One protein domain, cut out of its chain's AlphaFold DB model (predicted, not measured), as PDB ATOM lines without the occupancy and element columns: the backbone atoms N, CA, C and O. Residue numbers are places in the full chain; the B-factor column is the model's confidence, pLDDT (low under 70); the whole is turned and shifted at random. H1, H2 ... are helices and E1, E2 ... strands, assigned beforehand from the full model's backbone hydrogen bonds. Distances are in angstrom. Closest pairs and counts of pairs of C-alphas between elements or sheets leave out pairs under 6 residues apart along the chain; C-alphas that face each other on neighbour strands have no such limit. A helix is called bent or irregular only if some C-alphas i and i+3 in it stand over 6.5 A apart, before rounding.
ATOM      1  N   PHE A   2      53.754  12.410 -47.781       54.47
ATOM      2  CA  PHE A   2      52.753  13.125 -46.965       54.47
ATOM      3  C   PHE A   2      51.971  14.247 -47.679       54.47
ATOM      4  O   PHE A   2      50.762  14.347 -47.513       54.47
ATOM      5  N   GLN A   3      52.613  15.052 -48.531       52.69
ATOM      6  CA  GLN A   3      51.968  16.214 -49.166       52.69
ATOM      7  C   GLN A   3      50.861  15.842 -50.175       52.69
ATOM      8  O   GLN A   3      49.868  16.552 -50.287       52.69
ATOM      9  N   LYS A   4      50.985  14.698 -50.867       51.94
ATOM     10  CA  LYS A   4      49.937  14.188 -51.773       51.94
ATOM     11  C   LYS A   4      48.729  13.643 -51.006       51.94
ATOM     12  O   LYS A   4      47.611  13.769 -51.488       51.94
ATOM     13  N   LEU A   5      48.958  13.080 -49.816       52.16
ATOM     14  CA  LEU A   5      47.897  12.554 -48.958       52.16
ATOM     15  C   LEU A   5      47.031  13.690 -48.395       52.16
ATOM     16  O   LEU A   5      45.815  13.585 -48.440       52.16
ATOM     17  N   VAL A   6      47.660  14.789 -47.953       59.31
ATOM     18  CA  VAL A   6      46.980  15.982 -47.407       59.31
ATOM     19  C   VAL A   6      46.109  16.678 -48.457       59.31
ATOM     20  O   VAL A   6      44.987  17.075 -48.166       59.31
ATOM     21  N   ILE A   7      46.592  16.802 -49.696       63.62
ATOM     22  CA  ILE A   7      45.809  17.416 -50.779       63.62
ATOM     23  C   ILE A   7      44.596  16.541 -51.130       63.62
ATOM     24  O   ILE A   7      43.507  17.067 -51.343       63.62
ATOM     25  N   LEU A   8      44.753  15.214 -51.139       55.44
ATOM     26  CA  LEU A   8      43.659  14.293 -51.454       55.44
ATOM     27  C   LEU A   8      42.547  14.333 -50.393       55.44
ATOM     28  O   LEU A   8      41.372  14.361 -50.751       55.44
ATOM     29  N   THR A   9      42.895  14.385 -49.102       59.47
ATOM     30  CA  THR A   9      41.906  14.516 -48.021       59.47
ATOM     31  C   THR A   9      41.200  15.864 -48.038       59.47
ATOM     32  O   THR A   9      39.993  15.906 -47.822       59.47
ATOM     33  N   VAL A  10      41.905  16.956 -48.343       61.91
ATOM     34  CA  VAL A  10      41.292  18.290 -48.451       61.91
ATOM     35  C   VAL A  10      40.327  18.360 -49.640       61.91
ATOM     36  O   VAL A  10      39.211  18.852 -49.491       61.91
ATOM     37  N   VAL A  11      40.693  17.803 -50.799       61.75
ATOM     38  CA  VAL A  11      39.806  17.745 -51.976       61.75
ATOM     39  C   VAL A  11      38.594  16.845 -51.725       61.75
ATOM     40  O   VAL A  11      37.477  17.231 -52.060       61.75
ATOM     41  N   ALA A  12      38.779  15.689 -51.082       56.12
ATOM     42  CA  ALA A  12      37.672  14.815 -50.702       56.12
ATOM     43  C   ALA A  12      36.724  15.502 -49.704       56.12
ATOM     44  O   ALA A  12      35.513  15.463 -49.894       56.12
ATOM     45  N   ALA A  13      37.254  16.194 -48.692       59.38
ATOM     46  CA  ALA A  13      36.446  16.950 -47.737       59.38
ATOM     47  C   ALA A  13      35.670  18.096 -48.409       59.38
ATOM     48  O   ALA A  13      34.498  18.293 -48.100       59.38
ATOM     49  N   MET A  14      36.278  18.809 -49.364       57.75
ATOM     50  CA  MET A  14      35.598  19.867 -50.123       57.75
ATOM     51  C   MET A  14      34.505  19.319 -51.048       57.75
ATOM     52  O   MET A  14      33.426  19.899 -51.115       57.75
ATOM     53  N   LEU A  15      34.743  18.190 -51.724       58.84
ATOM     54  CA  LEU A  15      33.737  17.532 -52.567       58.84
ATOM     55  C   LEU A  15      32.561  16.999 -51.740       58.84
ATOM     56  O   LEU A  15      31.409  17.151 -52.139       58.84
ATOM     57  N   VAL A  16      32.838  16.428 -50.566       57.16
ATOM     58  CA  VAL A  16      31.812  15.959 -49.626       57.16
ATOM     59  C   VAL A  16      31.016  17.135 -49.055       57.16
ATOM     60  O   VAL A  16      29.789  17.089 -49.031       57.16
ATOM     61  N   ALA A  17      31.679  18.225 -48.660       51.81
ATOM     62  CA  ALA A  17      30.998  19.429 -48.194       51.81
ATOM     63  C   ALA A  17      30.089  20.020 -49.285       51.81
ATOM     64  O   ALA A  17      28.924  20.302 -49.019       51.81
ATOM     65  N   ALA A  18      30.580  20.135 -50.524       52.47
ATOM     66  CA  ALA A  18      29.801  20.634 -51.658       52.47
ATOM     67  C   ALA A  18      28.585  19.748 -51.981       52.47
ATOM     68  O   ALA A  18      27.510  20.274 -52.269       52.47
ATOM     69  N   ALA A  19      28.722  18.423 -51.877       54.69
ATOM     70  CA  ALA A  19      27.602  17.495 -52.032       54.69
ATOM     71  C   ALA A  19      26.541  17.680 -50.929       54.69
ATOM     72  O   ALA A  19      25.349  17.675 -51.228       54.69
ATOM     73  N   SER A  20      26.970  17.925 -49.684       52.59
ATOM     74  CA  SER A  20      26.079  18.233 -48.554       52.59
ATOM     75  C   SER A  20      25.287  19.522 -48.804       52.59
ATOM     76  O   SER A  20      24.063  19.521 -48.756       52.59
ATOM     77  N   PHE A  21      25.959  20.618 -49.175       53.94
ATOM     78  CA  PHE A  21      25.282  21.886 -49.478       53.94
ATOM     79  C   PHE A  21      24.350  21.792 -50.698       53.94
ATOM     80  O   PHE A  21      23.271  22.383 -50.687       53.94
ATOM     81  N   GLY A  22      24.742  21.036 -51.729       54.44
ATOM     82  CA  GLY A  22      23.933  20.814 -52.929       54.44
ATOM     83  C   GLY A  22      22.650  20.023 -52.655       54.44
ATOM     84  O   GLY A  22      21.587  20.421 -53.128       54.44
ATOM     85  N   SER A  23      22.731  18.963 -51.842       59.34
ATOM     86  CA  SER A  23      21.553  18.212 -51.381       59.34
ATOM     87  C   SER A  23      20.631  19.102 -50.547       59.34
ATOM     88  O   SER A  23      19.420  19.111 -50.752       59.34
ATOM     89  N   ASN A  24      21.212  19.935 -49.678       65.88
ATOM     90  CA  ASN A  24      20.438  20.733 -48.734       65.88
ATOM     91  C   ASN A  24      19.622  21.851 -49.396       65.88
ATOM     92  O   ASN A  24      18.476  22.105 -49.020       65.88
ATOM     93  N   LEU A  25      20.209  22.523 -50.390       67.00
ATOM     94  CA  LEU A  25      19.509  23.539 -51.175       67.00
ATOM     95  C   LEU A  25      18.437  22.913 -52.070       67.00
ATOM     96  O   LEU A  25      17.370  23.503 -52.244       67.00
ATOM     97  N   TRP A  26      18.702  21.720 -52.609       80.44
ATOM     98  CA  TRP A  26      17.743  21.000 -53.436       80.44
ATOM     99  C   TRP A  26      16.515  20.554 -52.635       80.44
ATOM    100  O   TRP A  26      15.403  20.800 -53.090       80.44
ATOM    101  N   GLU A  27      16.689  19.983 -51.437       80.81
ATOM    102  CA  GLU A  27      15.572  19.534 -50.590       80.81
ATOM    103  C   GLU A  27      14.635  20.690 -50.245       80.81
ATOM    104  O   GLU A  27      13.434  20.609 -50.488       80.81
ATOM    105  N   LYS A  28      15.177  21.807 -49.748       81.38
ATOM    106  CA  LYS A  28      14.365  22.976 -49.386       81.38
ATOM    107  C   LYS A  28      13.651  23.578 -50.598       81.38
ATOM    108  O   LYS A  28      12.496  23.989 -50.485       81.38
ATOM    109  N   ALA A  29      14.315  23.624 -51.755       84.12
ATOM    110  CA  ALA A  29      13.702  24.093 -52.994       84.12
ATOM    111  C   ALA A  29      12.597  23.143 -53.485       84.12
ATOM    112  O   ALA A  29      11.539  23.606 -53.905       84.12
ATOM    113  N   ALA A  30      12.816  21.830 -53.406       87.81
ATOM    114  CA  ALA A  30      11.850  20.815 -53.810       87.81
ATOM    115  C   ALA A  30      10.629  20.785 -52.881       87.81
ATOM    116  O   ALA A  30       9.507  20.775 -53.379       87.81
ATOM    117  N   VAL A  31      10.837  20.850 -51.560       86.62
ATOM    118  CA  VAL A  31       9.766  20.997 -50.558       86.62
ATOM    119  C   VAL A  31       8.971  22.273 -50.815       86.62
ATOM    120  O   VAL A  31       7.750  22.223 -50.910       86.62
ATOM    121  N   GLY A  32       9.660  23.403 -51.010       85.69
ATOM    122  CA  GLY A  32       9.012  24.665 -51.360       85.69
ATOM    123  C   GLY A  32       8.130  24.530 -52.599       85.69
ATOM    124  O   GLY A  32       6.966  24.905 -52.556       85.69
ATOM    125  N   LYS A  33       8.647  23.902 -53.661       88.25
ATOM    126  CA  LYS A  33       7.897  23.683 -54.898       88.25
ATOM    127  C   LYS A  33       6.648  22.821 -54.694       88.25
ATOM    128  O   LYS A  33       5.595  23.179 -55.198       88.25
ATOM    129  N   VAL A  34       6.734  21.699 -53.970       89.88
ATOM    130  CA  VAL A  34       5.542  20.855 -53.753       89.88
ATOM    131  C   VAL A  34       4.502  21.539 -52.868       89.88
ATOM    132  O   VAL A  34       3.308  21.340 -53.074       89.88
ATOM    133  N   MET A  35       4.933  22.369 -51.911       89.25
ATOM    134  CA  MET A  35       4.020  23.210 -51.138       89.25
ATOM    135  C   MET A  35       3.328  24.234 -52.035       89.25
ATOM    136  O   MET A  35       2.115  24.385 -51.926       89.25
ATOM    137  N   ASP A  36       4.073  24.883 -52.935       87.81
ATOM    138  CA  ASP A  36       3.530  25.837 -53.905       87.81
ATOM    139  C   ASP A  36       2.513  25.152 -54.831       87.81
ATOM    140  O   ASP A  36       1.398  25.640 -54.964       87.81
ATOM    141  N   ASP A  37       2.834  23.973 -55.377       88.62
ATOM    142  CA  ASP A  37       1.948  23.199 -56.263       88.62
ATOM    143  C   ASP A  37       0.621  22.784 -55.580       88.62
ATOM    144  O   ASP A  37      -0.401  22.607 -56.251       88.62
ATOM    145  N   ILE A  38       0.618  22.627 -54.251       88.44
ATOM    146  CA  ILE A  38      -0.581  22.295 -53.463       88.44
ATOM    147  C   ILE A  38      -1.336  23.561 -53.047       88.44
ATOM    148  O   ILE A  38      -2.559  23.619 -53.191       88.44
ATOM    149  N   LEU A  39      -0.627  24.587 -52.576       87.38
ATOM    150  CA  LEU A  39      -1.175  25.859 -52.102       87.38
ATOM    151  C   LEU A  39      -1.306  26.878 -53.238       87.38
ATOM    152  O   LEU A  39      -0.922  28.034 -53.100       87.38
ATOM    153  N   ILE A  40      -1.905  26.466 -54.352       86.12
ATOM    154  CA  ILE A  40      -2.291  27.373 -55.435       86.12
ATOM    155  C   ILE A  40      -3.794  27.662 -55.408       86.12
ATOM    156  O   ILE A  40      -4.584  26.778 -55.066       86.12
ATOM    157  N   PRO A  41      -4.239  28.843 -55.879       77.88
ATOM    158  CA  PRO A  41      -5.663  29.173 -55.966       77.88
ATOM    159  C   PRO A  41      -6.502  28.159 -56.762       77.88
ATOM    160  O   PRO A  41      -7.685  27.988 -56.486       77.88
ATOM    161  N   ALA A  42      -5.909  27.442 -57.726       78.38
ATOM    162  CA  ALA A  42      -6.607  26.395 -58.480       78.38
ATOM    163  C   ALA A  42      -7.084  25.222 -57.595       78.38
ATOM    164  O   ALA A  42      -8.080  24.568 -57.914       78.38
ATOM    165  N   ASN A  43      -6.426  24.992 -56.457       82.06
ATOM    166  CA  ASN A  43      -6.785  23.956 -55.494       82.06
ATOM    167  C   ASN A  43      -7.733  24.466 -54.398       82.06
ATOM    168  O   ASN A  43      -7.978  23.744 -53.440       82.06
ATOM    169  N   ALA A  44      -8.324  25.660 -54.540       80.06
ATOM    170  CA  ALA A  44      -9.151  26.269 -53.493       80.06
ATOM    171  C   ALA A  44     -10.305  25.388 -52.982       80.06
ATOM    172  O   ALA A  44     -10.688  25.472 -51.820       80.06
ATOM    173  N   HIS A  45     -10.808  24.474 -53.813       80.88
ATOM    174  CA  HIS A  45     -11.827  23.497 -53.428       80.88
ATOM    175  C   HIS A  45     -11.382  22.509 -52.329       80.88
ATOM    176  O   HIS A  45     -12.237  21.887 -51.704       80.88
ATOM    177  N   THR A  46     -10.078  22.336 -52.083       83.38
ATOM    178  CA  THR A  46      -9.557  21.506 -50.983       83.38
ATOM    179  C   THR A  46      -9.365  22.303 -49.695       83.38
ATOM    180  O   THR A  46      -9.272  21.712 -48.621       83.38
ATOM    181  N   PHE A  47      -9.351  23.638 -49.766       88.44
ATOM    182  CA  PHE A  47      -9.026  24.501 -48.632       88.44
ATOM    183  C   PHE A  47     -10.079  24.450 -47.525       88.44
ATOM    184  O   PHE A  47      -9.742  24.663 -46.362       88.44
ATOM    185  N   SER A  48     -11.323  24.083 -47.836       88.06
ATOM    186  CA  SER A  48     -12.374  23.900 -46.831       88.06
ATOM    187  C   SER A  48     -12.176  22.650 -45.963       88.06
ATOM    188  O   SER A  48     -12.774  22.552 -44.894       88.06
ATOM    189  N   ASP A  49     -11.347  21.698 -46.399       88.50
ATOM    190  CA  ASP A  49     -11.031  20.468 -45.670       88.50
ATOM    191  C   ASP A  49      -9.584  20.510 -45.168       88.50
ATOM    192  O   ASP A  49      -8.652  20.004 -45.801       88.50
ATOM    193  N   ARG A  50      -9.406  21.136 -43.998       87.62
ATOM    194  CA  ARG A  50      -8.097  21.296 -43.354       87.62
ATOM    195  C   ARG A  50      -7.349  19.972 -43.228       87.62
ATOM    196  O   ARG A  50      -6.169  19.917 -43.551       87.62
ATOM    197  N   VAL A  51      -8.019  18.921 -42.754       84.19
ATOM    198  CA  VAL A  51      -7.376  17.630 -42.459       84.19
ATOM    199  C   VAL A  51      -6.863  16.992 -43.746       84.19
ATOM    200  O   VAL A  51      -5.739  16.490 -43.798       84.19
ATOM    201  N   ASN A  52      -7.659  17.045 -44.814       85.56
ATOM    202  CA  ASN A  52      -7.233  16.535 -46.107       85.56
ATOM    203  C   ASN A  52      -6.086  17.360 -46.713       85.56
ATOM    204  O   ASN A  52      -5.182  16.778 -47.312       85.56
ATOM    205  N   LEU A  53      -6.091  18.687 -46.550       87.31
ATOM    206  CA  LEU A  53      -5.000  19.547 -47.016       87.31
ATOM    207  C   LEU A  53      -3.692  19.284 -46.248       87.31
ATOM    208  O   LEU A  53      -2.643  19.126 -46.871       87.31
ATOM    209  N   GLU A  54      -3.757  19.170 -44.917       85.81
ATOM    210  CA  GLU A  54      -2.624  18.792 -44.056       85.81
ATOM    211  C   GLU A  54      -2.025  17.453 -44.494       85.81
ATOM    212  O   GLU A  54      -0.810  17.345 -44.679       85.81
ATOM    213  N   ARG A  55      -2.878  16.455 -44.759       84.62
ATOM    214  CA  ARG A  55      -2.458  15.159 -45.301       84.62
ATOM    215  C   ARG A  55      -1.750  15.287 -46.647       84.62
ATOM    216  O   ARG A  55      -0.682  14.709 -46.819       84.62
ATOM    217  N   GLN A  56      -2.330  16.010 -47.606       87.25
ATOM    218  CA  GLN A  56      -1.745  16.154 -48.944       87.25
ATOM    219  C   GLN A  56      -0.358  16.796 -48.889       87.25
ATOM    220  O   GLN A  56       0.566  16.321 -49.550       87.25
ATOM    221  N   LEU A  57      -0.203  17.842 -48.072       87.38
ATOM    222  CA  LEU A  57       1.085  18.491 -47.847       87.38
ATOM    223  C   LEU A  57       2.089  17.533 -47.203       87.38
ATOM    224  O   LEU A  57       3.206  17.407 -47.701       87.38
ATOM    225  N   ALA A  58       1.688  16.813 -46.152       84.94
ATOM    226  CA  ALA A  58       2.547  15.831 -45.497       84.94
ATOM    227  C   ALA A  58       3.014  14.741 -46.476       84.94
ATOM    228  O   ALA A  58       4.210  14.497 -46.610       84.94
ATOM    229  N   GLU A  59       2.095  14.123 -47.221       85.56
ATOM    230  CA  GLU A  59       2.419  13.080 -48.200       85.56
ATOM    231  C   GLU A  59       3.354  13.581 -49.305       85.56
ATOM    232  O   GLU A  59       4.254  12.855 -49.737       85.56
ATOM    233  N   ALA A  60       3.151  14.809 -49.789       87.19
ATOM    234  CA  ALA A  60       4.005  15.398 -50.809       87.19
ATOM    235  C   ALA A  60       5.416  15.660 -50.280       87.19
ATOM    236  O   ALA A  60       6.387  15.318 -50.953       87.19
ATOM    237  N   VAL A  61       5.544  16.190 -49.064       84.50
ATOM    238  CA  VAL A  61       6.851  16.445 -48.448       84.50
ATOM    239  C   VAL A  61       7.572  15.141 -48.114       84.50
ATOM    240  O   VAL A  61       8.745  15.008 -48.454       84.50
ATOM    241  N   VAL A  62       6.878  14.133 -47.576       84.94
ATOM    242  CA  VAL A  62       7.441  12.790 -47.333       84.94
ATOM    243  C   VAL A  62       8.004  12.173 -48.616       84.94
ATOM    244  O   VAL A  62       9.041  11.515 -48.571       84.94
ATOM    245  N   LYS A  63       7.379  12.398 -49.780       84.06
ATOM    246  CA  LYS A  63       7.920  11.933 -51.072       84.06
ATOM    247  C   LYS A  63       9.222  12.635 -51.472       84.06
ATOM    248  O   LYS A  63       9.985  12.058 -52.241       84.06
ATOM    249  N   VAL A  64       9.464  13.855 -50.988       86.75
ATOM    250  CA  VAL A  64      10.688  14.621 -51.268       86.75
ATOM    251  C   VAL A  64      11.810  14.246 -50.306       86.75
ATOM    252  O   VAL A  64      12.890  13.874 -50.756       86.75
ATOM    253  N   VAL A  65      11.566  14.350 -48.997       80.62
ATOM    254  CA  VAL A  65      12.618  14.212 -47.969       80.62
ATOM    255  C   VAL A  65      12.729  12.792 -47.410       80.62
ATOM    256  O   VAL A  65      13.715  12.440 -46.767       80.62
ATOM    257  N   GLY A  66      11.743  11.946 -47.697       79.81
ATOM    258  CA  GLY A  66      11.629  10.603 -47.153       79.81
ATOM    259  C   GLY A  66      10.931  10.579 -45.788       79.81
ATOM    260  O   GLY A  66      10.942  11.566 -45.051       79.81
ATOM    261  N   PRO A  67      10.327   9.436 -45.418       76.44
ATOM    262  CA  PRO A  67       9.649   9.284 -44.134       76.44
ATOM    263  C   PRO A  67      10.611   9.514 -42.958       76.44
ATOM    264  O   PRO A  67      10.294  10.260 -42.045       76.44
ATOM    265  N   ASP A  68      11.829   8.978 -43.018       72.12
ATOM    266  CA  ASP A  68      12.807   9.092 -41.924       72.12
ATOM    267  C   ASP A  68      13.235  10.533 -41.597       72.12
ATOM    268  O   ASP A  68      13.786  10.775 -40.526       72.12
ATOM    269  N   ALA A  69      13.049  11.465 -42.534       75.31
ATOM    270  CA  ALA A  69      13.366  12.878 -42.363       75.31
ATOM    271  C   ALA A  69      12.147  13.694 -41.920       75.31
ATOM    272  O   ALA A  69      12.297  14.769 -41.359       75.31
ATOM    273  N   PHE A  70      10.928  13.235 -42.189       74.31
ATOM    274  CA  PHE A  70       9.742  14.021 -41.893       74.31
ATOM    275  C   PHE A  70       9.393  13.908 -40.409       74.31
ATOM    276  O   PHE A  70       9.043  12.830 -39.914       74.31
ATOM    277  N   PHE A  71       9.460  15.033 -39.690       62.59
ATOM    278  CA  PHE A  71       8.886  15.090 -38.352       62.59
ATOM    279  C   PHE A  71       7.394  14.752 -38.466       62.59
ATOM    280  O   PHE A  71       6.768  14.946 -39.502       62.59
ATOM    281  N   GLY A  72       6.807  14.155 -37.438       52.38
ATOM    282  CA  GLY A  72       5.464  13.578 -37.541       52.38
ATOM    283  C   GLY A  72       5.438  12.110 -37.981       52.38
ATOM    284  O   GLY A  72       4.379  11.489 -38.053       52.38
ATOM    285  N   LEU A  73       6.605  11.495 -38.160       45.00
ATOM    286  CA  LEU A  73       6.808  10.088 -37.843       45.00
ATOM    287  C   LEU A  73       7.332  10.013 -36.422       45.00
ATOM    288  O   LEU A  73       8.529  10.060 -36.149       45.00
ATOM    289  N   GLY A  74       6.390   9.948 -35.489       42.69
ATOM    290  CA  GLY A  74       6.720   9.591 -34.131       42.69
ATOM    291  C   GLY A  74       7.561   8.316 -34.132       42.69
ATOM    292  O   GLY A  74       7.043   7.226 -34.366       42.69
ATOM    293  N   ILE A  75       8.800   8.515 -33.683       41.38
ATOM    294  CA  ILE A  75       9.704   7.568 -33.040       41.38
ATOM    295  C   ILE A  75      10.704   6.928 -34.012       41.38
ATOM    296  O   ILE A  75      10.375   6.503 -35.118       41.38
ATOM    297  N   ARG A  76      11.936   6.759 -33.509       43.91
ATOM    298  CA  ARG A  76      12.713   5.533 -33.728       43.91
ATOM    299  C   ARG A  76      11.741   4.392 -34.073       43.91
ATOM    300  O   ARG A  76      10.924   4.052 -33.227       43.91
ATOM    301  N   TYR A  77      11.794   3.908 -35.313       35.06
ATOM    302  CA  TYR A  77      11.285   2.613 -35.776       35.06
ATOM    303  C   TYR A  77      10.374   1.895 -34.762       35.06
ATOM    304  O   TYR A  77      10.943   1.268 -33.880       35.06
ATOM    305  N   GLU A  78       9.031   2.007 -34.855       35.22
ATOM    306  CA  GLU A  78       8.048   0.986 -34.378       35.22
ATOM    307  C   GLU A  78       6.555   1.414 -34.304       35.22
ATOM    308  O   GLU A  78       5.788   0.817 -33.546       35.22
ATOM    309  N   ARG A  79       6.045   2.384 -35.083       33.16
ATOM    310  CA  ARG A  79       4.574   2.573 -35.169       33.16
ATOM    311  C   ARG A  79       4.040   2.667 -36.600       33.16
ATOM    312  O   ARG A  79       4.641   3.356 -37.418       33.16
ATOM    313  N   PRO A  80       2.916   1.990 -36.912       38.34
ATOM    314  CA  PRO A  80       2.227   2.166 -38.182       38.34
ATOM    315  C   PRO A  80       1.613   3.568 -38.251       38.34
ATOM    316  O   PRO A  80       1.102   4.076 -37.253       38.34
ATOM    317  N   PHE A  81       1.677   4.162 -39.442       49.50
ATOM    318  CA  PHE A  81       1.095   5.450 -39.814       49.50
ATOM    319  C   PHE A  81      -0.317   5.627 -39.227       49.50
ATOM    320  O   PHE A  81      -1.254   4.958 -39.662       49.50
ATOM    321  N   SER A  82      -0.481   6.517 -38.245       45.00
ATOM    322  CA  SER A  82      -1.796   6.968 -37.781       45.00
ATOM    323  C   SER A  82      -1.965   8.442 -38.142       45.00
ATOM    324  O   SER A  82      -1.022   9.219 -38.028       45.00
ATOM    325  N   GLU A  83      -3.163   8.839 -38.581       51.66
ATOM    326  CA  GLU A  83      -3.496  10.196 -39.070       51.66
ATOM    327  C   GLU A  83      -3.118  11.334 -38.105       51.66
ATOM    328  O   GLU A  83      -3.021  12.492 -38.498       51.66
ATOM    329  N   GLN A  84      -2.890  11.014 -36.832       48.38
ATOM    330  CA  GLN A  84      -2.571  11.984 -35.796       48.38
ATOM    331  C   GLN A  84      -1.096  12.404 -35.784       48.38
ATOM    332  O   GLN A  84      -0.774  13.446 -35.222       48.38
ATOM    333  N   SER A  85      -0.198  11.635 -36.403       49.62
ATOM    334  CA  SER A  85       1.238  11.905 -36.321       49.62
ATOM    335  C   SER A  85       1.686  13.062 -37.227       49.62
ATOM    336  O   SER A  85       2.654  13.740 -36.912       49.62
ATOM    337  N   TRP A  86       0.958  13.375 -38.304       56.44
ATOM    338  CA  TRP A  86       1.322  14.454 -39.240       56.44
ATOM    339  C   TRP A  86       1.062  15.868 -38.700       56.44
ATOM    340  O   TRP A  86       1.619  16.830 -39.226       56.44
ATOM    341  N   GLN A  87       0.238  16.002 -37.655       56.84
ATOM    342  CA  GLN A  87      -0.209  17.298 -37.122       56.84
ATOM    343  C   GLN A  87       0.902  18.080 -36.414       56.84
ATOM    344  O   GLN A  87       0.873  19.307 -36.400       56.84
ATOM    345  N   ASP A  88       1.913  17.393 -35.882       60.38
ATOM    346  CA  ASP A  88       3.105  18.049 -35.326       60.38
ATOM    347  C   ASP A  88       4.055  18.519 -36.450       60.38
ATOM    348  O   ASP A  88       4.927  19.360 -36.240       60.38
ATOM    349  N   SER A  89       3.892  17.926 -37.640       72.56
ATOM    350  CA  SER A  89       4.641  18.079 -38.897       72.56
ATOM    351  C   SER A  89       4.361  19.309 -39.739       72.56
ATOM    352  O   SER A  89       5.228  19.978 -40.304       72.56
ATOM    353  N   VAL A  90       3.057  19.503 -39.884       79.38
ATOM    354  CA  VAL A  90       2.414  20.419 -40.810       79.38
ATOM    355  C   VAL A  90       1.445  21.241 -39.995       79.38
ATOM    356  O   VAL A  90       0.491  20.716 -39.431       79.38
ATOM    357  N   PHE A  91       1.674  22.544 -39.963       80.75
ATOM    358  CA  PHE A  91       0.788  23.475 -39.298       80.75
ATOM    359  C   PHE A  91       0.180  24.416 -40.327       80.75
ATOM    360  O   PHE A  91       0.889  25.248 -40.897       80.75
ATOM    361  N   ILE A  92      -1.131  24.293 -40.551       84.62
ATOM    362  CA  ILE A  92      -1.882  25.200 -41.422       84.62
ATOM    363  C   ILE A  92      -2.803  26.075 -40.582       84.62
ATOM    364  O   ILE A  92      -3.565  25.602 -39.735       84.62
ATOM    365  N   TYR A  93      -2.768  27.373 -40.847       84.25
ATOM    366  CA  TYR A  93      -3.627  28.343 -40.189       84.25
ATOM    367  C   TYR A  93      -4.174  29.356 -41.172       84.25
ATOM    368  O   TYR A  93      -3.618  29.619 -42.241       84.25
ATOM    369  N   HIS A  94      -5.283  29.957 -40.758       88.50
ATOM    370  CA  HIS A  94      -5.892  31.062 -41.465       88.50
ATOM    371  C   HIS A  94      -5.312  32.366 -40.930       88.50
ATOM    372  O   HIS A  94      -5.596  32.790 -39.805       88.50
ATOM    373  N   TYR A  95      -4.488  33.003 -41.748       85.81
ATOM    374  CA  TYR A  95      -3.937  34.313 -41.467       85.81
ATOM    375  C   TYR A  95      -4.937  35.400 -41.877       85.81
ATOM    376  O   TYR A  95      -5.283  35.525 -43.056       85.81
ATOM    377  N   LYS A  96      -5.428  36.163 -40.889       86.44
ATOM    378  CA  LYS A  96      -6.462  37.199 -41.070       86.44
ATOM    379  C   LYS A  96      -6.117  38.544 -40.419       86.44
ATOM    380  O   LYS A  96      -6.839  38.983 -39.515       86.44
ATOM    381  N   PRO A  97      -5.025  39.223 -40.803       83.88
ATOM    382  CA  PRO A  97      -4.732  40.539 -40.261       83.88
ATOM    383  C   PRO A  97      -5.677  41.596 -40.848       83.88
ATOM    384  O   PRO A  97      -6.229  41.466 -41.945       83.88
ATOM    385  N   THR A  98      -5.826  42.686 -40.104       83.06
ATOM    386  CA  THR A  98      -6.409  43.935 -40.599       83.06
ATOM    387  C   THR A  98      -5.305  44.981 -40.597       83.06
ATOM    388  O   THR A  98      -4.695  45.220 -39.557       83.06
ATOM    389  N   ILE A  99      -5.022  45.557 -41.762       80.94
ATOM    390  CA  ILE A  99      -3.911  46.486 -41.977       80.94
ATOM    391  C   ILE A  99      -4.489  47.847 -42.370       80.94
ATOM    392  O   ILE A  99      -5.280  47.904 -43.312       80.94
ATOM    393  N   PRO A 100      -4.124  48.950 -41.697       81.00
ATOM    394  CA  PRO A 100      -4.552  50.281 -42.109       81.00
ATOM    395  C   PRO A 100      -4.098  50.590 -43.540       81.00
ATOM    396  O   PRO A 100      -2.934  50.391 -43.882       81.00
ATOM    397  N   LEU A 101      -4.984  51.140 -44.372       79.38
ATOM    398  CA  LEU A 101      -4.671  51.503 -45.762       79.38
ATOM    399  C   LEU A 101      -3.509  52.509 -45.841       79.38
ATOM    400  O   LEU A 101      -2.728  52.492 -46.785       79.38
ATOM    401  N   THR A 102      -3.348  53.348 -44.813       79.00
ATOM    402  CA  THR A 102      -2.244  54.312 -44.698       79.00
ATOM    403  C   THR A 102      -0.864  53.660 -44.628       79.00
ATOM    404  O   THR A 102       0.122  54.339 -44.886       79.00
ATOM    405  N   TRP A 103      -0.775  52.373 -44.279       74.75
ATOM    406  CA  TRP A 103       0.489  51.632 -44.231       74.75
ATOM    407  C   TRP A 103       0.910  51.087 -45.598       74.75
ATOM    408  O   TRP A 103       2.055  50.690 -45.759       74.75
ATOM    409  N   LEU A 104       0.006  51.070 -46.582       68.50
ATOM    410  CA  LEU A 104       0.287  50.544 -47.920       68.50
ATOM    411  C   LEU A 104       0.849  51.603 -48.878       68.50
ATOM    412  O   LEU A 104       1.402  51.243 -49.916       68.50
ATOM    413  N   GLY A 105       0.738  52.893 -48.541       71.50
ATOM    414  CA  GLY A 105       1.182  53.986 -49.410       71.50
ATOM    415  C   GLY A 105       0.541  53.901 -50.801       71.50
ATOM    416  O   GLY A 105      -0.679  53.779 -50.905       71.50
ATOM    417  N   ASP A 106       1.373  53.917 -51.845       68.31
ATOM    418  CA  ASP A 106       0.967  53.821 -53.258       68.31
ATOM    419  C   ASP A 106       0.990  52.376 -53.808       68.31
ATOM    420  O   ASP A 106       0.949  52.160 -55.020       68.31
ATOM    421  N   THR A 107       1.088  51.363 -52.940       68.44
ATOM    422  CA  THR A 107       1.198  49.959 -53.368       68.44
ATOM    423  C   THR A 107      -0.109  49.463 -53.987       68.44
ATOM    424  O   THR A 107      -1.169  49.519 -53.360       68.44
ATOM    425  N   GLU A 108      -0.036  48.905 -55.199       71.06
ATOM    426  CA  GLU A 108      -1.184  48.248 -55.828       71.06
ATOM    427  C   GLU A 108      -1.585  46.994 -55.043       71.06
ATOM    428  O   GLU A 108      -0.812  46.041 -54.883       71.06
ATOM    429  N   LEU A 109      -2.825  46.991 -54.555       70.12
ATOM    430  CA  LEU A 109      -3.398  45.834 -53.885       70.12
ATOM    431  C   LEU A 109      -3.672  44.716 -54.897       70.12
ATOM    432  O   LEU A 109      -4.235  44.987 -55.960       70.12
ATOM    433  N   PRO A 110      -3.361  43.451 -54.559       67.06
ATOM    434  CA  PRO A 110      -3.761  42.325 -55.384       67.06
ATOM    435  C   PRO A 110      -5.280  42.329 -55.581       67.06
ATOM    436  O   PRO A 110      -6.040  42.400 -54.617       67.06
ATOM    437  N   THR A 111      -5.733  42.181 -56.824       65.69
ATOM    438  CA  THR A 111      -7.142  41.898 -57.142       65.69
ATOM    439  C   THR A 111      -7.509  40.426 -56.927       65.69
ATOM    440  O   THR A 111      -8.598  39.997 -57.308       65.69
ATOM    441  N   SER A 112      -6.602  39.627 -56.359       65.88
ATOM    442  CA  SER A 112      -6.821  38.213 -56.074       65.88
ATOM    443  C   SER A 112      -7.796  38.009 -54.911       65.88
ATOM    444  O   SER A 112      -7.969  38.853 -54.027       65.88
ATOM    445  N   GLY A 113      -8.455  36.849 -54.920       73.81
ATOM    446  CA  GLY A 113      -9.317  36.426 -53.826       73.81
ATOM    447  C   GLY A 113      -8.530  36.354 -52.520       73.81
ATOM    448  O   GLY A 113      -7.527  35.659 -52.452       73.81
ATOM    449  N   GLY A 114      -8.973  37.086 -51.496       82.44
ATOM    450  CA  GLY A 114      -8.338  37.098 -50.174       82.44
ATOM    451  C   GLY A 114      -7.888  38.470 -49.685       82.44
ATOM    452  O   GLY A 114      -7.605  38.612 -48.502       82.44
ATOM    453  N   VAL A 115      -7.899  39.507 -50.524       86.25
ATOM    454  CA  VAL A 115      -7.694  40.895 -50.075       86.25
ATOM    455  C   VAL A 115      -8.985  41.687 -50.252       86.25
ATOM    456  O   VAL A 115      -9.605  41.665 -51.313       86.25
ATOM    457  N   LYS A 116      -9.421  42.393 -49.204       86.38
ATOM    458  CA  LYS A 116     -10.621  43.233 -49.248       86.38
ATOM    459  C   LYS A 116     -10.401  44.561 -48.544       86.38
ATOM    460  O   LYS A 116     -10.117  44.600 -47.350       86.38
ATOM    461  N   VAL A 117     -10.636  45.654 -49.264       85.62
ATOM    462  CA  VAL A 117     -10.678  46.998 -48.678       85.62
ATOM    463  C   VAL A 117     -12.026  47.206 -47.985       85.62
ATOM    464  O   VAL A 117     -13.087  46.990 -48.575       85.62
ATOM    465  N   VAL A 118     -11.990  47.611 -46.718       84.38
ATOM    466  CA  VAL A 118     -13.165  47.915 -45.895       84.38
ATOM    467  C   VAL A 118     -12.943  49.267 -45.222       84.38
ATOM    468  O   VAL A 118     -12.287  49.372 -44.189       84.38
ATOM    469  N   GLY A 119     -13.502  50.325 -45.809       87.06
ATOM    470  CA  GLY A 119     -13.321  51.684 -45.301       87.06
ATOM    471  C   GLY A 119     -11.860  52.129 -45.393       87.06
ATOM    472  O   GLY A 119     -11.349  52.311 -46.492       87.06
ATOM    473  N   LYS A 120     -11.212  52.322 -44.237       85.75
ATOM    474  CA  LYS A 120      -9.800  52.736 -44.130       85.75
ATOM    475  C   LYS A 120      -8.838  51.571 -43.896       85.75
ATOM    476  O   LYS A 120      -7.646  51.814 -43.740       85.75
ATOM    477  N   ASP A 121      -9.343  50.343 -43.887       85.06
ATOM    478  CA  ASP A 121      -8.563  49.153 -43.578       85.06
ATOM    479  C   ASP A 121      -8.560  48.171 -44.748       85.06
ATOM    480  O   ASP A 121      -9.499  48.102 -45.546       85.06
ATOM    481  N   VAL A 122      -7.513  47.360 -44.810       84.50
ATOM    482  CA  VAL A 122      -7.364  46.228 -45.713       84.50
ATOM    483  C   VAL A 122      -7.404  44.956 -44.889       84.50
ATOM    484  O   VAL A 122      -6.585  44.734 -43.998       84.50
ATOM    485  N   ARG A 123      -8.384  44.110 -45.187       86.81
ATOM    486  CA  ARG A 123      -8.490  42.767 -44.629       86.81
ATOM    487  C   ARG A 123      -7.781  41.807 -45.560       86.81
ATOM    488  O   ARG A 123      -8.094  41.768 -46.750       86.81
ATOM    489  N   VAL A 124      -6.855  41.044 -45.003       85.56
ATOM    490  CA  VAL A 124      -6.163  39.974 -45.717       85.56
ATOM    491  C   VAL A 124      -6.688  38.644 -45.202       85.56
ATOM    492  O   VAL A 124      -7.007  38.503 -44.027       85.56
ATOM    493  N   SER A 125      -6.802  37.682 -46.098       88.62
ATOM    494  CA  SER A 125      -7.196  36.309 -45.852       88.62
ATOM    495  C   SER A 125      -6.239  35.435 -46.646       88.62
ATOM    496  O   SER A 125      -6.255  35.437 -47.877       88.62
ATOM    497  N   ALA A 126      -5.379  34.723 -45.927       87.25
ATOM    498  CA  ALA A 126      -4.405  33.812 -46.506       87.25
ATOM    499  C   ALA A 126      -4.377  32.501 -45.723       87.25
ATOM    500  O   ALA A 126      -4.510  32.503 -44.497       87.25
ATOM    501  N   LEU A 127      -4.177  31.383 -46.414       88.19
ATOM    502  CA  LEU A 127      -3.703  30.173 -45.753       88.19
ATOM    503  C   LEU A 127      -2.195  30.243 -45.659       88.19
ATOM    504  O   LEU A 127      -1.537  30.600 -46.632       88.19
ATOM    505  N   VAL A 128      -1.662  29.889 -44.499       85.31
ATOM    506  CA  VAL A 128      -0.225  29.762 -44.285       85.31
ATOM    507  C   VAL A 128       0.039  28.356 -43.781       85.31
ATOM    508  O   VAL A 128      -0.587  27.920 -42.816       85.31
ATOM    509  N   ALA A 129       0.938  27.652 -44.457       85.50
ATOM    510  CA  ALA A 129       1.387  26.323 -44.093       85.50
ATOM    511  C   ALA A 129       2.861  26.375 -43.713       85.50
ATOM    512  O   ALA A 129       3.708  26.755 -44.524       85.50
ATOM    513  N   ASN A 130       3.153  25.941 -42.495       81.94
ATOM    514  CA  ASN A 130       4.502  25.705 -42.013       81.94
ATOM    515  C   ASN A 130       4.743  24.199 -41.978       81.94
ATOM    516  O   ASN A 130       3.899  23.454 -41.479       81.94
ATOM    517  N   ILE A 131       5.877  23.758 -42.511       82.31
ATOM    518  CA  ILE A 131       6.259  22.348 -42.526       82.31
ATOM    519  C   ILE A 131       7.681  22.205 -42.004       82.31
ATOM    520  O   ILE A 131       8.569  22.929 -42.458       82.31
ATOM    521  N   TRP A 132       7.891  21.250 -41.096       80.44
ATOM    522  CA  TRP A 132       9.186  20.932 -40.495       80.44
ATOM    523  C   TRP A 132       9.665  19.533 -40.893       80.44
ATOM    524  O   TRP A 132       8.879  18.593 -41.010       80.44
ATOM    525  N   TRP A 133      10.973  19.385 -41.096       80.44
ATOM    526  CA  TRP A 133      11.629  18.098 -41.331       80.44
ATOM    527  C   TRP A 133      13.086  18.129 -40.845       80.44
ATOM    528  O   TRP A 133      13.708  19.184 -40.747       80.44
ATOM    529  N   THR A 134      13.636  16.961 -40.536       77.56
ATOM    530  CA  THR A 134      15.040  16.751 -40.202       77.56
ATOM    531  C   THR A 134      15.863  16.617 -41.473       77.56
ATOM    532  O   THR A 134      15.678  15.696 -42.267       77.56
ATOM    533  N   GLN A 135      16.842  17.490 -41.644       73.94
ATOM    534  CA  GLN A 135      17.844  17.354 -42.686       73.94
ATOM    535  C   GLN A 135      19.050  16.572 -42.159       73.94
ATOM    536  O   GLN A 135      19.629  16.920 -41.127       73.94
ATOM    537  N   LYS A 136      19.472  15.533 -42.890       63.56
ATOM    538  CA  LYS A 136      20.697  14.783 -42.576       63.56
ATOM    539  C   LYS A 136      21.897  15.460 -43.228       63.56
ATOM    540  O   LYS A 136      22.069  15.392 -44.442       63.56
ATOM    541  N   LYS A 137      22.789  16.043 -42.430       63.09
ATOM    542  CA  LYS A 137      24.111  16.455 -42.918       63.09
ATOM    543  C   LYS A 137      25.042  15.247 -42.961       63.09
ATOM    544  O   LYS A 137      25.016  14.378 -42.082       63.09
ATOM    545  N   LEU A 138      25.913  15.212 -43.973       52.84
ATOM    546  CA  LEU A 138      27.059  14.300 -43.997       52.84
ATOM    547  C   LEU A 138      27.781  14.420 -42.643       52.84
ATOM    548  O   LEU A 138      28.119  15.527 -42.236       52.84
ATOM    549  N   PHE A 139      27.966  13.291 -41.949       48.75
ATOM    550  CA  PHE A 139      28.536  13.156 -40.592       48.75
ATOM    551  C   PHE A 139      27.586  13.237 -39.373       48.75
ATOM    552  O   PHE A 139      28.040  13.582 -38.289       48.75
ATOM    553  N   VAL A 140      26.329  12.777 -39.488       50.28
ATOM    554  CA  VAL A 140      25.421  12.500 -38.335       50.28
ATOM    555  C   VAL A 140      24.849  13.762 -37.663       50.28
ATOM    556  O   VAL A 140      24.184  13.676 -36.637       50.28
ATOM    557  N   PHE A 141      25.051  14.944 -38.243       51.22
ATOM    558  CA  PHE A 141      24.378  16.149 -37.760       51.22
ATOM    559  C   PHE A 141      22.981  16.229 -38.371       51.22
ATOM    560  O   PHE A 141      22.828  16.410 -39.578       51.22
ATOM    561  N   GLU A 142      21.978  16.062 -37.522       67.75
ATOM    562  CA  GLU A 142      20.577  16.318 -37.831       67.75
ATOM    563  C   GLU A 142      20.290  17.797 -37.539       67.75
ATOM    564  O   GLU A 142      20.656  18.308 -36.480       67.75
ATOM    565  N   GLU A 143      19.722  18.507 -38.513       70.69
ATOM    566  CA  GLU A 143      19.250  19.883 -38.339       70.69
ATOM    567  C   GLU A 143      17.756  19.939 -38.634       70.69
ATOM    568  O   GLU A 143      17.307  19.438 -39.667       70.69
ATOM    569  N   ASP A 144      17.005  20.578 -37.745       71.56
ATOM    570  CA  ASP A 144      15.591  20.846 -37.963       71.56
ATOM    571  C   ASP A 144      15.465  21.993 -38.959       71.56
ATOM    572  O   ASP A 144      15.899  23.122 -38.715       71.56
ATOM    573  N   VAL A 145      14.866  21.694 -40.103       76.88
ATOM    574  CA  VAL A 145      14.621  22.652 -41.173       76.88
ATOM    575  C   VAL A 145      13.124  22.841 -41.316       76.88
ATOM    576  O   VAL A 145      12.324  21.946 -41.052       76.88
ATOM    577  N   TRP A 146      12.741  24.036 -41.744       76.88
ATOM    578  CA  TRP A 146      11.361  24.351 -42.044       76.88
ATOM    579  C   TRP A 146      11.224  25.139 -43.339       76.88
ATOM    580  O   TRP A 146      12.151  25.813 -43.817       76.88
ATOM    581  N   ALA A 147      10.031  25.040 -43.905       81.44
ATOM    582  CA  ALA A 147       9.577  25.841 -45.018       81.44
ATOM    583  C   ALA A 147       8.185  26.366 -44.711       81.44
ATOM    584  O   ALA A 147       7.347  25.666 -44.140       81.44
ATOM    585  N   THR A 148       7.952  27.594 -45.151       81.12
ATOM    586  CA  THR A 148       6.630  28.192 -45.101       81.12
ATOM    587  C   THR A 148       6.221  28.658 -46.461       81.12
ATOM    588  O   THR A 148       7.015  29.270 -47.185       81.12
ATOM    589  N   ARG A 149       4.968  28.358 -46.775       84.56
ATOM    590  CA  ARG A 149       4.259  28.876 -47.929       84.56
ATOM    591  C   ARG A 149       2.892  29.352 -47.535       84.56
ATOM    592  O   ARG A 149       2.343  28.989 -46.496       84.56
ATOM    593  N   SER A 150       2.370  30.203 -48.388       84.56
ATOM    594  CA  SER A 150       1.182  30.959 -48.092       84.56
ATOM    595  C   SER A 150       0.527  31.399 -49.374       84.56
ATOM    596  O   SER A 150       1.212  31.735 -50.335       84.56
ATOM    597  N   VAL A 151      -0.795  31.413 -49.364       87.00
ATOM    598  CA  VAL A 151      -1.602  31.732 -50.534       87.00
ATOM    599  C   VAL A 151      -2.789  32.573 -50.111       87.00
ATOM    600  O   VAL A 151      -3.419  32.305 -49.085       87.00
ATOM    601  N   LEU A 152      -3.088  33.607 -50.894       87.62
ATOM    602  CA  LEU A 152      -4.300  34.399 -50.713       87.62
ATOM    603  C   LEU A 152      -5.525  33.541 -51.032       87.62
ATOM    604  O   LEU A 152      -5.584  32.882 -52.072       87.62
ATOM    605  N   VAL A 153      -6.500  33.553 -50.124       88.19
ATOM    606  CA  VAL A 153      -7.720  32.752 -50.246       88.19
ATOM    607  C   VAL A 153      -8.954  33.593 -49.934       88.19
ATOM    608  O   VAL A 153      -8.978  34.305 -48.922       88.19
ATOM    609  N   PRO A 154     -10.025  33.510 -50.743       88.75
ATOM    610  CA  PRO A 154     -11.336  33.998 -50.341       88.75
ATOM    611  C   PRO A 154     -11.746  33.428 -48.979       88.75
ATOM    612  O   PRO A 154     -11.604  32.237 -48.721       88.75
ATOM    613  N   GLU A 155     -12.318  34.263 -48.108       86.00
ATOM    614  CA  GLU A 155     -12.768  33.798 -46.787       86.00
ATOM    615  C   GLU A 155     -13.817  32.680 -46.872       86.00
ATOM    616  O   GLU A 155     -13.916  31.870 -45.955       86.00
ATOM    617  N   ALA A 156     -14.592  32.638 -47.959       86.31
ATOM    618  CA  ALA A 156     -15.593  31.605 -48.198       86.31
ATOM    619  C   ALA A 156     -14.970  30.210 -48.376       86.31
ATOM    620  O   ALA A 156     -15.562  29.234 -47.925       86.31
ATOM    621  N   ASP A 157     -13.769  30.125 -48.951       86.06
ATOM    622  CA  ASP A 157     -13.112  28.853 -49.288       86.06
ATOM    623  C   ASP A 157     -12.499  28.172 -48.054       86.06
ATOM    624  O   ASP A 157     -12.197  26.984 -48.065       86.06
ATOM    625  N   VAL A 158     -12.347  28.923 -46.963       86.12
ATOM    626  CA  VAL A 158     -11.808  28.456 -45.675       86.12
ATOM    627  C   VAL A 158     -12.811  28.620 -44.531       86.12
ATOM    628  O   VAL A 158     -12.470  28.471 -43.358       86.12
ATOM    629  N   ALA A 159     -14.063  28.952 -44.838       81.88
ATOM    630  CA  ALA A 159     -15.100  29.086 -43.827       81.88
ATOM    631  C   ALA A 159     -15.489  27.706 -43.274       81.88
ATOM    632  O   ALA A 159     -15.780  26.780 -44.023       81.88
ATOM    633  N   GLY A 160     -15.529  27.565 -41.945       80.44
ATOM    634  CA  GLY A 160     -15.987  26.331 -41.289       80.44
ATOM    635  C   GLY A 160     -15.000  25.157 -41.321       80.44
ATOM    636  O   GLY A 160     -15.303  24.110 -40.763       80.44
ATOM    637  N   SER A 161     -13.806  25.335 -41.888       82.88
ATOM    638  CA  SER A 161     -12.755  24.309 -41.994       82.88
ATOM    639  C   SER A 161     -11.979  24.053 -40.694       82.88
ATOM    640  O   SER A 161     -11.122  23.173 -40.630       82.88
ATOM    641  N   GLY A 162     -12.240  24.839 -39.646       82.88
ATOM    642  CA  GLY A 162     -11.607  24.675 -38.339       82.88
ATOM    643  C   GLY A 162     -10.128  25.072 -38.287       82.88
ATOM    644  O   GLY A 162      -9.440  24.673 -37.346       82.88
ATOM    645  N   TYR A 163      -9.605  25.838 -39.253       85.19
ATOM    646  CA  TYR A 163      -8.265  26.422 -39.115       85.19
ATOM    647  C   TYR A 163      -8.185  27.302 -37.869       85.19
ATOM    648  O   TYR A 163      -9.110  28.056 -37.549       85.19
ATOM    649  N   ARG A 164      -7.032  27.270 -37.196       83.06
ATOM    650  CA  ARG A 164      -6.718  28.296 -36.203       83.06
ATOM    651  C   ARG A 164      -6.618  29.634 -36.932       83.06
ATOM    652  O   ARG A 164      -5.888  29.746 -37.912       83.06
ATOM    653  N   VAL A 165      -7.349  30.638 -36.457       82.75
ATOM    654  CA  VAL A 165      -7.261  32.000 -36.991       82.75
ATOM    655  C   VAL A 165      -6.202  32.759 -36.208       82.75
ATOM    656  O   VAL A 165      -6.212  32.753 -34.977       82.75
ATOM    657  N   THR A 166      -5.292  33.419 -36.915       76.50
ATOM    658  CA  THR A 166      -4.257  34.253 -36.302       76.50
ATOM    659  C   THR A 166      -4.040  35.530 -37.106       76.50
ATOM    660  O   THR A 166      -4.159  35.552 -38.330       76.50
ATOM    661  N   ALA A 167      -3.735  36.612 -36.394       67.12
ATOM    662  CA  ALA A 167      -3.249  37.860 -36.981       67.12
ATOM    663  C   ALA A 167      -1.713  37.941 -36.963       67.12
ATOM    664  O   ALA A 167      -1.143  38.892 -37.493       67.12
ATOM    665  N   GLN A 168      -1.043  36.944 -36.374       64.31
ATOM    666  CA  GLN A 168       0.407  36.794 -36.382       64.31
ATOM    667  C   GLN A 168       0.828  35.774 -37.444       64.31
ATOM    668  O   GLN A 168       0.294  34.662 -37.466       64.31
ATOM    669  N   PRO A 169       1.759  36.148 -38.333       51.47
ATOM    670  CA  PRO A 169       2.151  35.327 -39.467       51.47
ATOM    671  C   PRO A 169       3.099  34.185 -39.095       51.47
ATOM    672  O   PRO A 169       3.366  33.401 -39.987       51.47
ATOM    673  N   TRP A 170       3.598  34.066 -37.854       56.59
ATOM    674  CA  TRP A 170       4.656  33.109 -37.478       56.59
ATOM    675  C   TRP A 170       4.496  32.585 -36.039       56.59
ATOM    676  O   TRP A 170       3.912  33.293 -35.216       56.59
ATOM    677  N   PRO A 171       5.018  31.381 -35.710       46.06
ATOM    678  CA  PRO A 171       5.196  30.946 -34.322       46.06
ATOM    679  C   PRO A 171       6.100  31.934 -33.563       46.06
ATOM    680  O   PRO A 171       6.962  32.567 -34.170       46.06
ATOM    681  N   ASP A 172       5.882  32.059 -32.252       44.47
ATOM    682  CA  ASP A 172       6.209  33.187 -31.352       44.47
ATOM    683  C   ASP A 172       7.664  33.747 -31.330       44.47
ATOM    684  O   ASP A 172       7.955  34.644 -30.543       44.47
ATOM    685  N   GLY A 173       8.586  33.284 -32.183       43.50
ATOM    686  CA  GLY A 173       9.983  33.741 -32.270       43.50
ATOM    687  C   GLY A 173      10.320  34.727 -33.403       43.50
ATOM    688  O   GLY A 173      11.245  35.516 -33.244       43.50
ATOM    689  N   ASP A 174       9.572  34.743 -34.514       46.88
ATOM    690  CA  ASP A 174       9.887  35.581 -35.697       46.88
ATOM    691  C   ASP A 174       9.045  36.871 -35.790       46.88
ATOM    692  O   ASP A 174       9.165  37.654 -36.738       46.88
ATOM    693  N   ALA A 175       8.190  37.125 -34.796       45.75
ATOM    694  CA  ALA A 175       7.285  38.275 -34.769       45.75
ATOM    695  C   ALA A 175       8.018  39.632 -34.737       45.75
ATOM    696  O   ALA A 175       7.493  40.625 -35.242       45.75
ATOM    697  N   GLU A 176       9.232  39.685 -34.180       46.03
ATOM    698  CA  GLU A 176      10.016  40.925 -34.094       46.03
ATOM    699  C   GLU A 176      10.546  41.393 -35.454       46.03
ATOM    700  O   GLU A 176      10.619  42.595 -35.691       46.03
ATOM    701  N   LYS A 177      10.838  40.473 -36.381       45.31
ATOM    702  CA  LYS A 177      11.426  40.798 -37.691       45.31
ATOM    703  C   LYS A 177      10.472  41.563 -38.619       45.31
ATOM    704  O   LYS A 177      10.929  42.275 -39.505       45.31
ATOM    705  N   TYR A 178       9.163  41.416 -38.423       49.09
ATOM    706  CA  TYR A 178       8.129  41.965 -39.313       49.09
ATOM    707  C   TYR A 178       7.200  42.966 -38.616       49.09
ATOM    708  O   TYR A 178       6.191  43.378 -39.185       49.09
ATOM    709  N   LYS A 179       7.538  43.366 -37.383       45.19
ATOM    710  CA  LYS A 179       6.769  44.327 -36.584       45.19
ATOM    711  C   LYS A 179       6.657  45.698 -37.263       45.19
ATOM    712  O   LYS A 179       5.644  46.371 -37.088       45.19
ATOM    713  N   ASP A 180       7.665  46.057 -38.055       46.03
ATOM    714  CA  ASP A 180       7.788  47.381 -38.666       46.03
ATOM    715  C   ASP A 180       7.328  47.429 -40.137       46.03
ATOM    716  O   ASP A 180       7.084  48.518 -40.651       46.03
ATOM    717  N   GLU A 181       7.136  46.278 -40.805       50.94
ATOM    718  CA  GLU A 181       6.766  46.205 -42.235       50.94
ATOM    719  C   GLU A 181       5.758  45.079 -42.570       50.94
ATOM    720  O   GLU A 181       6.036  44.199 -43.393       50.94
ATOM    721  N   PRO A 182       4.549  45.074 -41.982       50.69
ATOM    722  CA  PRO A 182       3.559  44.008 -42.177       50.69
ATOM    723  C   PRO A 182       3.041  43.872 -43.622       50.69
ATOM    724  O   PRO A 182       2.373  42.891 -43.941       50.69
ATOM    725  N   TRP A 183       3.335  44.826 -44.514       51.28
ATOM    726  CA  TRP A 183       2.992  44.764 -45.941       51.28
ATOM    727  C   TRP A 183       3.916  43.847 -46.758       51.28
ATOM    728  O   TRP A 183       3.455  43.276 -47.745       51.28
ATOM    729  N   THR A 184       5.168  43.625 -46.335       53.31
ATOM    730  CA  THR A 184       6.084  42.665 -46.996       53.31
ATOM    731  C   THR A 184       5.520  41.240 -46.988       53.31
ATOM    732  O   THR A 184       5.786  40.442 -47.884       53.31
ATOM    733  N   ILE A 185       4.649  40.942 -46.021       55.12
ATOM    734  CA  ILE A 185       3.912  39.681 -45.919       55.12
ATOM    735  C   ILE A 185       2.907  39.529 -47.071       55.12
ATOM    736  O   ILE A 185       2.802  38.448 -47.642       55.12
ATOM    737  N   ILE A 186       2.216  40.602 -47.472       53.84
ATOM    738  CA  ILE A 186       1.275  40.569 -48.605       53.84
ATOM    739  C   ILE A 186       2.024  40.337 -49.921       53.84
ATOM    740  O   ILE A 186       1.540  39.596 -50.773       53.84
ATOM    741  N   GLU A 187       3.213  40.923 -50.087       53.25
ATOM    742  CA  GLU A 187       4.058  40.655 -51.258       53.25
ATOM    743  C   GLU A 187       4.589  39.217 -51.280       53.25
ATOM    744  O   GLU A 187       4.682  38.631 -52.355       53.25
ATOM    745  N   SER A 188       4.860  38.620 -50.113       53.47
ATOM    746  CA  SER A 188       5.264  37.210 -49.988       53.47
ATOM    747  C   SER A 188       4.136  36.198 -50.240       53.47
ATOM    748  O   SER A 188       4.397  35.001 -50.311       53.47
ATOM    749  N   PHE A 189       2.888  36.667 -50.363       54.44
ATOM    750  CA  PHE A 189       1.718  35.848 -50.704       54.44
ATOM    751  C   PHE A 189       1.399  35.837 -52.210       54.44
ATOM    752  O   PHE A 189       0.343  35.329 -52.599       54.44
TER     753      PHE A 189
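AT A GLANCE: This is residues 2 to 189 of the 190 residues of an uncharacterized protein of Rickettsiales bacterium (UniProt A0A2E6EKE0). A long helix, H1, runs beside one edge of a twisted four-strand sheet and sticks out past it as a free arm, residues 2 to 15, while H3 folds back beside H1 and covers E5 and E1. The long hairpin of E5 and E6 makes much of that sheet, and at its far end E1 and E5 join a small three-strand head, E2, E4 and E3. The printed part has 188 residues with seven named helices and seven named strands, in the order H1 H2 H3 H4 E1 E2 E3 E4 E5 E6 H5 E7 H6 H7; the class is mixed, helices and strands. The larger sheet is mixed, in the order E6, E5, E1, E7; the head is antiparallel, in the order E2, E4, E3. The whole is loose, with a radius of gyration of the C-alphas of 20.4 A, and elongated, spanning 76 by 44 by 29 A.

IN THESE COORDINATES: H1, residues 2 to 38, starts with C-alpha 2 at (52.753, 13.125, -46.965) and is 54.5 A long. H2 is residues 41 to 46 and irregular, C-alphas 42 and 45 being 7.8 A apart; H3, residues 50 to 65, is 22.4 A long. H4 is residues 85 to 88, E1 90 to 95, E2 98 to 100, E3 115 to 118 and E4 121 to 124. E5, residues 126 to 137, is 33.6 A long, and E6, residues 141 to 152, is 36.4 A. H5 is residues 155 to 158, E7 164 to 166, H6 175 to 178, and H7 184 to 187, with C-alpha 187 at (4.058, 40.655, -51.258).

HOW THE PARTS SIT: In the hairpin E5 and E6, N 133 and O 145 are 2.9 A apart, within hydrogen-bond range. E5 and E1 are antiparallel, with N 93 and O 128 at 3.0 A; E1 and E7 are parallel, with N 94 and O 164 at 2.9 A. E6, H5 and E7 form a split strand-helix-strand unit, two strands of one sheet with a helix between them along the chain and with E5 and E1 between them in the sheet, and its crossover is right-handed. H1 is on this sheet at the sheet's level, at a height of 2.9 A. H3 has a height of 9.2 A, over E5 and E1. H1, with residues 27 to 38 alone, touches H3 at a shallow tilt of 23 degrees, opposite ways; the closest C-alphas, of Val 31 and Val 61, are 5.8 A apart. H3 touches H4, closest at the C-alphas of Ala 58 and Trp 86, 6.5 A. H2 is close to but not clearly touching H5, closest at the C-alphas of Ala 44 and Asp 157, 6.3 A. H5 only grazes the sheet, as does H7, only just on it with 5 pairs of C-alphas within 10 A; H6 is not on it. E1 runs on into E2 at 47 degrees. In the head, N 99 and O 122 of E2 and E4 are 2.8 A apart, and N 116 and O 123 of the hairpin E3 and E4 2.9 A. In H1 and H3 every O i to N i+4 pair is within hydrogen-bond range; H2 has 0 of 2, with 2 of 3 O i to N i+3 pairs, and H4, H5, H6 and H7 are too short for an O i to N i+4 pair.

THE WHOLE: The C-alphas farthest apart, of Phe 2 and Gly 119, are 76.5 A apart. The printed part has no cut; the links H3 to H4 and E2 to E3 are long. The mean pLDDT of the printed part is 70.9, and 78 residues are under 70, among them 2 to 25, 71 to 88 and 167 to 189.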